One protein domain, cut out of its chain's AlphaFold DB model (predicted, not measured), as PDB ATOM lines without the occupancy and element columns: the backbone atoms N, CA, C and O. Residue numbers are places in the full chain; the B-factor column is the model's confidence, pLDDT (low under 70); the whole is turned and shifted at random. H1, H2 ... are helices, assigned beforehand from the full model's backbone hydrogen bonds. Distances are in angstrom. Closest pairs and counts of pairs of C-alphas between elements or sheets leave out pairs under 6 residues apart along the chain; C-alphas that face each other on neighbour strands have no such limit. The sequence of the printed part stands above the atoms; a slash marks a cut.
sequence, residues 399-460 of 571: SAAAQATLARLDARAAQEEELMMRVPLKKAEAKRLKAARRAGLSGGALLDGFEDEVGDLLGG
ATOM      1  N   SER A 399     -39.940  42.745  23.482       74.12
ATOM      2  CA  SER A 399     -38.927  41.843  24.050       74.12
ATOM      3  C   SER A 399     -37.876  41.415  23.016       74.12
ATOM      4  O   SER A 399     -38.212  41.122  21.868       74.12
ATOM      5  N   ALA A 400     -36.615  41.258  23.435       71.25
ATOM      6  CA  ALA A 400     -35.520  40.838  22.550       71.25
ATOM      7  C   ALA A 400     -35.801  39.511  21.806       71.25
ATOM      8  O   ALA A 400     -35.401  39.339  20.653       71.25
ATOM      9  N   ALA A 401     -36.541  38.583  22.428       71.19
ATOM     10  CA  ALA A 401     -36.989  37.344  21.793       71.19
ATOM     11  C   ALA A 401     -38.012  37.592  20.666       71.19
ATOM     12  O   ALA A 401     -37.957  36.936  19.622       71.19
ATOM     13  N   ALA A 402     -38.920  38.558  20.841       75.12
ATOM     14  CA  ALA A 402     -39.869  38.972  19.814       75.12
ATOM     15  C   ALA A 402     -39.174  39.745  18.679       75.12
ATOM     16  O   ALA A 402     -39.349  39.355  17.525       75.12
ATOM     17  N   GLN A 403     -38.296  40.709  18.987       77.06
ATOM     18  CA  GLN A 403     -37.436  41.394  18.004       77.06
ATOM     19  C   GLN A 403     -36.639  40.390  17.149       77.06
ATOM     20  O   GLN A 403     -36.626  40.469  15.921       77.06
ATOM     21  N   ALA A 404     -36.047  39.364  17.773       79.38
ATOM     22  CA  ALA A 404     -35.342  38.292  17.066       79.38
ATOM     23  C   ALA A 404     -36.261  37.393  16.207       79.38
ATOM     24  O   ALA A 404     -35.774  36.713  15.299       79.38
ATOM     25  N   THR A 405     -37.576  37.369  16.464       81.56
ATOM     26  CA  THR A 405     -38.552  36.727  15.566       81.56
ATOM     27  C   THR A 405     -39.047  37.641  14.450       81.56
ATOM     28  O   THR A 405     -39.286  37.118  13.363       81.56
ATOM     29  N   LEU A 406     -39.140  38.957  14.678       82.25
ATOM     30  CA  LEU A 406     -39.448  39.954  13.648       82.25
ATOM     31  C   LEU A 406     -38.327  39.982  12.608       82.25
ATOM     32  O   LEU A 406     -38.551  39.521  11.497       82.25
ATOM     33  N   ALA A 407     -37.079  40.242  13.014       84.44
ATOM     34  CA  ALA A 407     -35.924  40.265  12.107       84.44
ATOM     35  C   ALA A 407     -35.708  38.957  11.304       84.44
ATOM     36  O   ALA A 407     -35.037  38.950  10.272       84.44
ATOM     37  N   ARG A 408     -36.271  37.823  11.756       84.31
ATOM     38  CA  ARG A 408     -36.306  36.547  11.013       84.31
ATOM     39  C   ARG A 408     -37.417  36.497   9.954       84.31
ATOM     40  O   ARG A 408     -37.251  35.809   8.949       84.31
ATOM     41  N   LEU A 409     -38.553  37.147  10.194       85.81
ATOM     42  CA  LEU A 409     -39.596  37.380   9.194       85.81
ATOM     43  C   LEU A 409     -39.151  38.437   8.179       85.81
ATOM     44  O   LEU A 409     -39.392  38.242   6.996       85.81
ATOM     45  N   ASP A 410     -38.434  39.474   8.601       87.00
ATOM     46  CA  ASP A 410     -38.021  40.574   7.718       87.00
ATOM     47  C   ASP A 410     -36.879  40.136   6.789       87.00
ATOM     48  O   ASP A 410     -36.965  40.288   5.574       87.00
ATOM     49  N   ALA A 411     -35.878  39.420   7.321       87.62
ATOM     50  CA  ALA A 411     -34.856  38.753   6.504       87.62
ATOM     51  C   ALA A 411     -35.429  37.671   5.563       87.62
ATOM     52  O   ALA A 411     -34.758  37.246   4.625       87.62
ATOM     53  N   ARG A 412     -36.662  37.207   5.809       87.62
ATOM     54  CA  ARG A 412     -37.405  36.337   4.892       87.62
ATOM     55  C   ARG A 412     -38.205  37.153   3.875       87.62
ATOM     56  O   ARG A 412     -38.255  36.745   2.725       87.62
ATOM     57  N   ALA A 413     -38.800  38.281   4.265       88.25
ATOM     58  CA  ALA A 413     -39.475  39.198   3.351       88.25
ATOM     59  C   ALA A 413     -38.502  39.704   2.277       88.25
ATOM     60  O   ALA A 413     -38.803  39.559   1.098       88.25
ATOM     61  N   ALA A 414     -37.291  40.114   2.670       90.88
ATOM     62  CA  ALA A 414     -36.209  40.452   1.743       90.88
ATOM     63  C   ALA A 414     -35.917  39.320   0.734       90.88
ATOM     64  O   ALA A 414     -35.845  39.567  -0.462       90.88
ATOM     65  N   GLN A 415     -35.856  38.057   1.177       89.94
ATOM     66  CA  GLN A 415     -35.676  36.905   0.276       89.94
ATOM     67  C   GLN A 415     -36.907  36.615  -0.605       89.94
ATOM     68  O   GLN A 415     -36.763  36.134  -1.727       89.94
ATOM     69  N   GLU A 416     -38.124  36.885  -0.119       92.62
ATOM     70  CA  GLU A 416     -39.362  36.785  -0.910       92.62
ATOM     71  C   GLU A 416     -39.473  37.920  -1.951       92.62
ATOM     72  O   GLU A 416     -40.105  37.718  -2.990       92.62
ATOM     73  N   GLU A 417     -38.823  39.064  -1.712       91.38
ATOM     74  CA  GLU A 417     -38.669  40.193  -2.640       91.38
ATOM     75  C   GLU A 417     -37.550  39.941  -3.667       91.38
ATOM     76  O   GLU A 417     -37.809  40.011  -4.865       91.38
ATOM     77  N   GLU A 418     -36.345  39.548  -3.237       92.94
ATOM     78  CA  GLU A 418     -35.213  39.162  -4.104       92.94
ATOM     79  C   GLU A 418     -35.601  38.075  -5.120       92.94
ATOM     80  O   GLU A 418     -35.265  38.156  -6.302       92.94
ATOM     81  N   LEU A 419     -36.329  37.050  -4.662       92.31
ATOM     82  CA  LEU A 419     -36.781  35.930  -5.493       92.31
ATOM     83  C   LEU A 419     -38.165  36.167  -6.125       92.31
ATOM     84  O   LEU A 419     -38.647  35.301  -6.858       92.31
ATOM     85  N   MET A 420     -38.822  37.295  -5.822       91.81
ATOM     86  CA  MET A 420     -40.193  37.651  -6.233       91.81
ATOM     87  C   MET A 420     -41.233  36.528  -6.017       91.81
ATOM     88  O   MET A 420     -42.234  36.422  -6.734       91.81
ATOM     89  N   MET A 421     -41.009  35.659  -5.025       90.12
ATOM     90  CA  MET A 421     -41.805  34.460  -4.761       90.12
ATOM     91  C   MET A 421     -41.938  34.184  -3.264       90.12
ATOM     92  O   MET A 421     -40.953  34.095  -2.536       90.12
ATOM     93  N   ARG A 422     -43.174  33.932  -2.821       89.44
ATOM     94  CA  ARG A 422     -43.477  33.578  -1.428       89.44
ATOM     95  C   ARG A 422     -42.878  32.223  -1.052       89.44
ATOM     96  O   ARG A 422     -43.332  31.185  -1.539       89.44
ATOM     97  N   VAL A 423     -41.929  32.209  -0.121       85.25
ATOM     98  CA  VAL A 423     -41.366  30.976   0.433       85.25
ATOM     99  C   VAL A 423     -42.421  30.324   1.345       85.25
ATOM    100  O   VAL A 423     -42.994  30.990   2.211       85.25
ATOM    101  N   PRO A 424     -42.693  29.011   1.251       84.88
ATOM    102  CA  PRO A 424     -43.625  28.347   2.162       84.88
ATOM    103  C   PRO A 424     -43.035  28.193   3.577       84.88
ATOM    104  O   PRO A 424     -41.875  27.819   3.760       84.88
ATOM    105  N   LEU A 425     -43.834  28.456   4.617       85.44
ATOM    106  CA  LEU A 425     -43.443  28.205   6.012       85.44
ATOM    107  C   LEU A 425     -43.483  26.702   6.327       85.44
ATOM    108  O   LEU A 425     -44.487  26.026   6.084       85.44
ATOM    109  N   LYS A 426     -42.425  26.167   6.949       89.56
ATOM    110  CA  LYS A 426     -42.428  24.771   7.425       89.56
ATOM    111  C   LYS A 426     -43.429  24.629   8.580       89.56
ATOM    112  O   LYS A 426     -43.464  25.468   9.475       89.56
ATOM    113  N   LYS A 427     -44.212  23.540   8.626       92.00
ATOM    114  CA  LYS A 427     -45.274  23.336   9.647       92.00
ATOM    115  C   LYS A 427     -44.779  23.512  11.098       92.00
ATOM    116  O   LYS A 427     -45.486  24.085  11.923       92.00
ATOM    117  N   ALA A 428     -43.557  23.065  11.399       89.19
ATOM    118  CA  ALA A 428     -42.925  23.246  12.710       89.19
ATOM    119  C   ALA A 428     -42.540  24.713  13.003       89.19
ATOM    120  O   ALA A 428     -42.702  25.180  14.128       89.19
ATOM    121  N   GLU A 429     -42.086  25.453  11.990       85.62
ATOM    122  CA  GLU A 429     -41.749  26.877  12.087       85.62
ATOM    123  C   GLU A 429     -43.007  27.727  12.293       85.62
ATOM    124  O   GLU A 429     -43.047  28.539  13.211       85.62
ATOM    125  N   ALA A 430     -44.083  27.455  11.547       88.19
ATOM    126  CA  ALA A 430     -45.386  28.088  11.760       88.19
ATOM    127  C   ALA A 430     -45.953  27.807  13.170       88.19
ATOM    128  O   ALA A 430     -46.511  28.706  13.804       88.19
ATOM    129  N   LYS A 431     -45.764  26.588  13.707       90.06
ATOM    130  CA  LYS A 431     -46.115  26.263  15.103       90.06
ATOM    131  C   LYS A 431     -45.269  27.071  16.098       90.06
ATOM    132  O   LYS A 431     -45.836  27.604  17.050       90.06
ATOM    133  N   ARG A 432     -43.953  27.205  15.872       85.06
ATOM    134  CA  ARG A 432     -43.056  28.022  16.712       85.06
ATOM    135  C   ARG A 432     -43.439  29.503  16.673       85.06
ATOM    136  O   ARG A 432     -43.536  30.110  17.731       85.06
ATOM    137  N   LEU A 433     -43.732  30.061  15.497       83.19
ATOM    138  CA  LEU A 433     -44.148  31.459  15.343       83.19
ATOM    139  C   LEU A 433     -45.472  31.742  16.075       83.19
ATOM    140  O   LEU A 433     -45.596  32.728  16.798       83.19
ATOM    141  N   LYS A 434     -46.452  30.831  15.959       86.88
ATOM    142  CA  LYS A 434     -47.733  30.931  16.679       86.88
ATOM    143  C   LYS A 434     -47.568  30.798  18.200       86.88
ATOM    144  O   LYS A 434     -48.329  31.417  18.939       86.88
ATOM    145  N   ALA A 435     -46.585  30.025  18.668       84.38
ATOM    146  CA  ALA A 435     -46.230  29.949  20.084       84.38
ATOM    147  C   ALA A 435     -45.545  31.238  20.571       84.38
ATOM    148  O   ALA A 435     -45.985  31.799  21.569       84.38
ATOM    149  N   ALA A 436     -44.557  31.759  19.834       79.31
ATOM    150  CA  ALA A 436     -43.859  33.006  20.162       79.31
ATOM    151  C   ALA A 436     -44.821  34.205  20.244       79.31
ATOM    152  O   ALA A 436     -44.848  34.907  21.253       79.31
ATOM    153  N   ARG A 437     -45.714  34.369  19.255       78.38
ATOM    154  CA  ARG A 437     -46.749  35.419  19.274       78.38
ATOM    155  C   ARG A 437     -47.704  35.295  20.472       78.38
ATOM    156  O   ARG A 437     -48.167  36.309  20.978       78.38
ATOM    157  N   ARG A 438     -47.989  34.072  20.942       82.25
ATOM    158  CA  ARG A 438     -48.774  33.846  22.171       82.25
ATOM    159  C   ARG A 438     -47.972  34.171  23.438       82.25
ATOM    160  O   ARG A 438     -48.563  34.678  24.378       82.25
ATOM    161  N   ALA A 439     -46.666  33.896  23.451       74.94
ATOM    162  CA  ALA A 439     -45.782  34.135  24.591       74.94
ATOM    163  C   ALA A 439     -45.462  35.625  24.814       74.94
ATOM    164  O   ALA A 439     -45.378  36.046  25.965       74.94
ATOM    165  N   GLY A 440     -45.345  36.429  23.748       69.19
ATOM    166  CA  GLY A 440     -45.256  37.895  23.852       69.19
ATOM    167  C   GLY A 440     -46.524  38.490  24.473       69.19
ATOM    168  O   GLY A 440     -46.470  39.138  25.513       69.19
ATOM    169  N   LEU A 441     -47.693  38.118  23.931       69.00
ATOM    170  CA  LEU A 441     -49.014  38.485  24.473       69.00
ATOM    171  C   LEU A 441     -49.286  37.987  25.908       69.00
ATOM    172  O   LEU A 441     -50.272  38.408  26.508       69.00
ATOM    173  N   SER A 442     -48.466  37.084  26.455       68.19
ATOM    174  CA  SER A 442     -48.598  36.573  27.825       68.19
ATOM    175  C   SER A 442     -47.387  36.884  28.714       68.19
ATOM    176  O   SER A 442     -47.193  36.203  29.719       68.19
ATOM    177  N   GLY A 443     -46.531  37.838  28.326       65.12
ATOM    178  CA  GLY A 443     -45.346  38.266  29.084       65.12
ATOM    179  C   GLY A 443     -44.209  37.238  29.201       65.12
ATOM    180  O   GLY A 443     -43.123  37.582  29.656       65.12
ATOM    181  N   GLY A 444     -44.402  35.991  28.759       66.44
ATOM    182  CA  GLY A 444     -43.403  34.922  28.876       66.44
ATOM    183  C   GLY A 444     -42.141  35.176  28.045       66.44
ATOM    184  O   GLY A 444     -41.052  34.779  28.449       66.44
ATOM    185  N   ALA A 445     -42.266  35.904  26.931       62.47
ATOM    186  CA  ALA A 445     -41.127  36.309  26.100       62.47
ATOM    187  C   ALA A 445     -40.173  37.309  26.792       62.47
ATOM    188  O   ALA A 445     -39.051  37.497  26.332       62.47
ATOM    189  N   LEU A 446     -40.594  37.931  27.901       62.06
ATOM    190  CA  LEU A 446     -39.793  38.901  28.657       62.06
ATOM    191  C   LEU A 446     -38.709  38.225  29.521       62.06
ATOM    192  O   LEU A 446     -37.709  38.853  29.847       62.06
ATOM    193  N   LEU A 447     -38.872  36.936  29.847       63.81
ATOM    194  CA  LEU A 447     -37.900  36.146  30.619       63.81
ATOM    195  C   LEU A 447     -36.899  35.377  29.734       63.81
ATOM    196  O   LEU A 447     -35.778  35.128  30.167       63.81
ATOM    197  N   ASP A 448     -37.281  35.042  28.496       65.50
ATOM    198  CA  ASP A 448     -36.510  34.202  27.555       65.50
ATOM    199  C   ASP A 448     -35.135  34.809  27.192       65.50
ATOM    200  O   ASP A 448     -34.165  34.087  26.988       65.50
ATOM    201  N   GLY A 449     -35.025  36.145  27.164       60.62
ATOM    202  CA  GLY A 449     -33.753  36.846  26.927       60.62
ATOM    203  C   GLY A 449     -32.845  36.959  28.160       60.62
ATOM    204  O   GLY A 449     -31.622  36.967  28.026       60.62
ATOM    205  N   PHE A 450     -33.423  37.000  29.365       65.88
ATOM    206  CA  PHE A 450     -32.686  37.279  30.602       65.88
ATOM    207  C   PHE A 450     -31.687  36.167  30.957       65.88
ATOM    208  O   PHE A 450     -30.608  36.453  31.472       65.88
ATOM    209  N   GLU A 451     -31.994  34.903  30.641       65.25
ATOM    210  CA  GLU A 451     -31.067  33.788  30.888       65.25
ATOM    211  C   GLU A 451     -29.815  33.832  29.993       65.25
ATOM    212  O   GLU A 451     -28.739  33.436  30.444       65.25
ATOM    213  N   ASP A 452     -29.913  34.341  28.760       61.12
ATOM    214  CA  ASP A 452     -28.769  34.480  27.842       61.12
ATOM    215  C   ASP A 452     -27.903  35.706  28.213       61.12
ATOM    216  O   ASP A 452     -26.674  35.638  28.152       61.12
ATOM    217  N   GLU A 453     -28.521  36.797  28.684       61.44
ATOM    218  CA  GLU A 453     -27.825  37.997  29.183       61.44
ATOM    219  C   GLU A 453     -27.098  37.738  30.511       61.44
ATOM    220  O   GLU A 453     -25.900  38.007  30.635       61.44
ATOM    221  N   VAL A 454     -27.782  37.128  31.487       63.59
ATOM    222  CA  VAL A 454     -27.150  36.614  32.714       63.59
ATOM    223  C   VAL A 454     -26.130  35.523  32.372       63.59
ATOM    224  O   VAL A 454     -25.103  35.420  33.040       63.59
ATOM    225  N   GLY A 455     -26.353  34.754  31.304       63.84
ATOM    226  CA  GLY A 455     -25.415  33.775  30.760       63.84
ATOM    227  C   GLY A 455     -24.094  34.384  30.284       63.84
ATOM    228  O   GLY A 455     -23.038  33.840  30.606       63.84
ATOM    229  N   ASP A 456     -24.115  35.528  29.594       60.81
ATOM    230  CA  ASP A 456     -22.894  36.254  29.203       60.81
ATOM    231  C   ASP A 456     -22.229  36.951  30.400       60.81
ATOM    232  O   ASP A 456     -21.002  36.899  30.547       60.81
ATOM    233  N   LEU A 457     -23.020  37.538  31.302       55.12
ATOM    234  CA  LEU A 457     -22.519  38.243  32.488       55.12
ATOM    235  C   LEU A 457     -21.865  37.269  33.492       55.12
ATOM    236  O   LEU A 457     -20.793  37.553  34.032       55.12
ATOM    237  N   LEU A 458     -22.439  36.073  33.673       56.00
ATOM    238  CA  LEU A 458     -21.830  34.977  34.434       56.00
ATOM    239  C   LEU A 458     -20.744  34.233  33.644       56.00
ATOM    240  O   LEU A 458     -19.770  33.770  34.237       56.00
ATOM    241  N   GLY A 459     -20.849  34.151  32.316       51.41
ATOM    242  CA  GLY A 459     -19.816  33.593  31.440       51.41
ATOM    243  C   GLY A 459     -18.486  34.343  31.557       51.41
ATOM    244  O   GLY A 459     -17.424  33.719  31.611       51.41
ATOM    245  N   GLY A 460     -18.547  35.669  31.720       48.31
ATOM    246  CA  GLY A 460     -17.387  36.517  32.001       48.31
ATOM    247  C   GLY A 460     -16.640  36.167  33.298       48.31
ATOM    248  O   GLY A 460     -15.418  36.300  33.339       48.31
TER     249      GLY A 460
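AT A GLANCE: This is residues 399 to 460 of the 571 residues of an uncharacterized protein of Raphidocelis subcapitata (UniProt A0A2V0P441). Two helices, H1 and H2, make an open V, a helical hairpin whose arms come together where H1 begins and H2 ends, while residues 419 to 426 bridge its wide end. At the narrow end the short H3 packs on the first residues of H1, and from there H4 sticks out with residues 451 to 460 as an arm that touches no helix. The printed part has 62 residues, with four named helices in the order H1, H2, H3, H4 and no named strand; its class is all helix. It is loose, with a radius of gyration of the C-alphas of 14.6 A, and elongated, spanning 44 by 27 by 17 A.

IN THESE COORDINATES: Start at Ser 399 and find C-alpha 400 at (-35.520, 40.838, 22.550); here H1, residues 400 to 418, begins, and it runs 26.7 A to C-alpha 418 at (-35.213, 39.162, -4.104). Go on to C-alpha 427, where H2, residues 427 to 440, begins and covers 20.3 A. Next comes H3, residues 445 to 448, 5.3 A from first to last C-alpha. Last is H4, residues 450 to 460, 15.4 A long, which ends at C-alpha 460 at (-17.387, 36.517, 32.001).

HOW THE PARTS SIT: Look first at H1 and H2, a helical hairpin: they touch, and the closest C-alphas, those of Ala 402 and Gly 440, are 6.8 A apart. H1 touches H2 with residues 402 to 405 alone. The two run opposite ways at a steep tilt of 42 degrees. H1 also touches H3, with residues 400 to 402 alone; the closest C-alphas are those of Ala 401 and Ala 445, 6.1 A apart. H2 and H3 only just touch, with 3 pairs of C-alphas within 8 A, and only at the corner by their link; the closest are those of Ala 439 and Ala 445, at 5.4 A. H3 and H4 meet only through their link. H4 is apart from H1 and from H2. In H2 and H4 every O i to N i+4 pair is within hydrogen-bond range, in H1 13 of 15; H3 is too short for such a pair, and its one O i to N i+3 pair is not within range.

THE WHOLE: The two C-alphas farthest apart are those of Met 420 and Leu 458, 44.7 A. The printed part has no cut. The links H2 to H3 and H3 to H4 are tight, H1 to H2 is short, and no link is long. Residues 426 to 431, of which 427 to 431 belong to H2, stand free, as do residues 451 to 460 of H4. The mean pLDDT of the printed part is 77.2; look for values under 70 at residues 440 to 460.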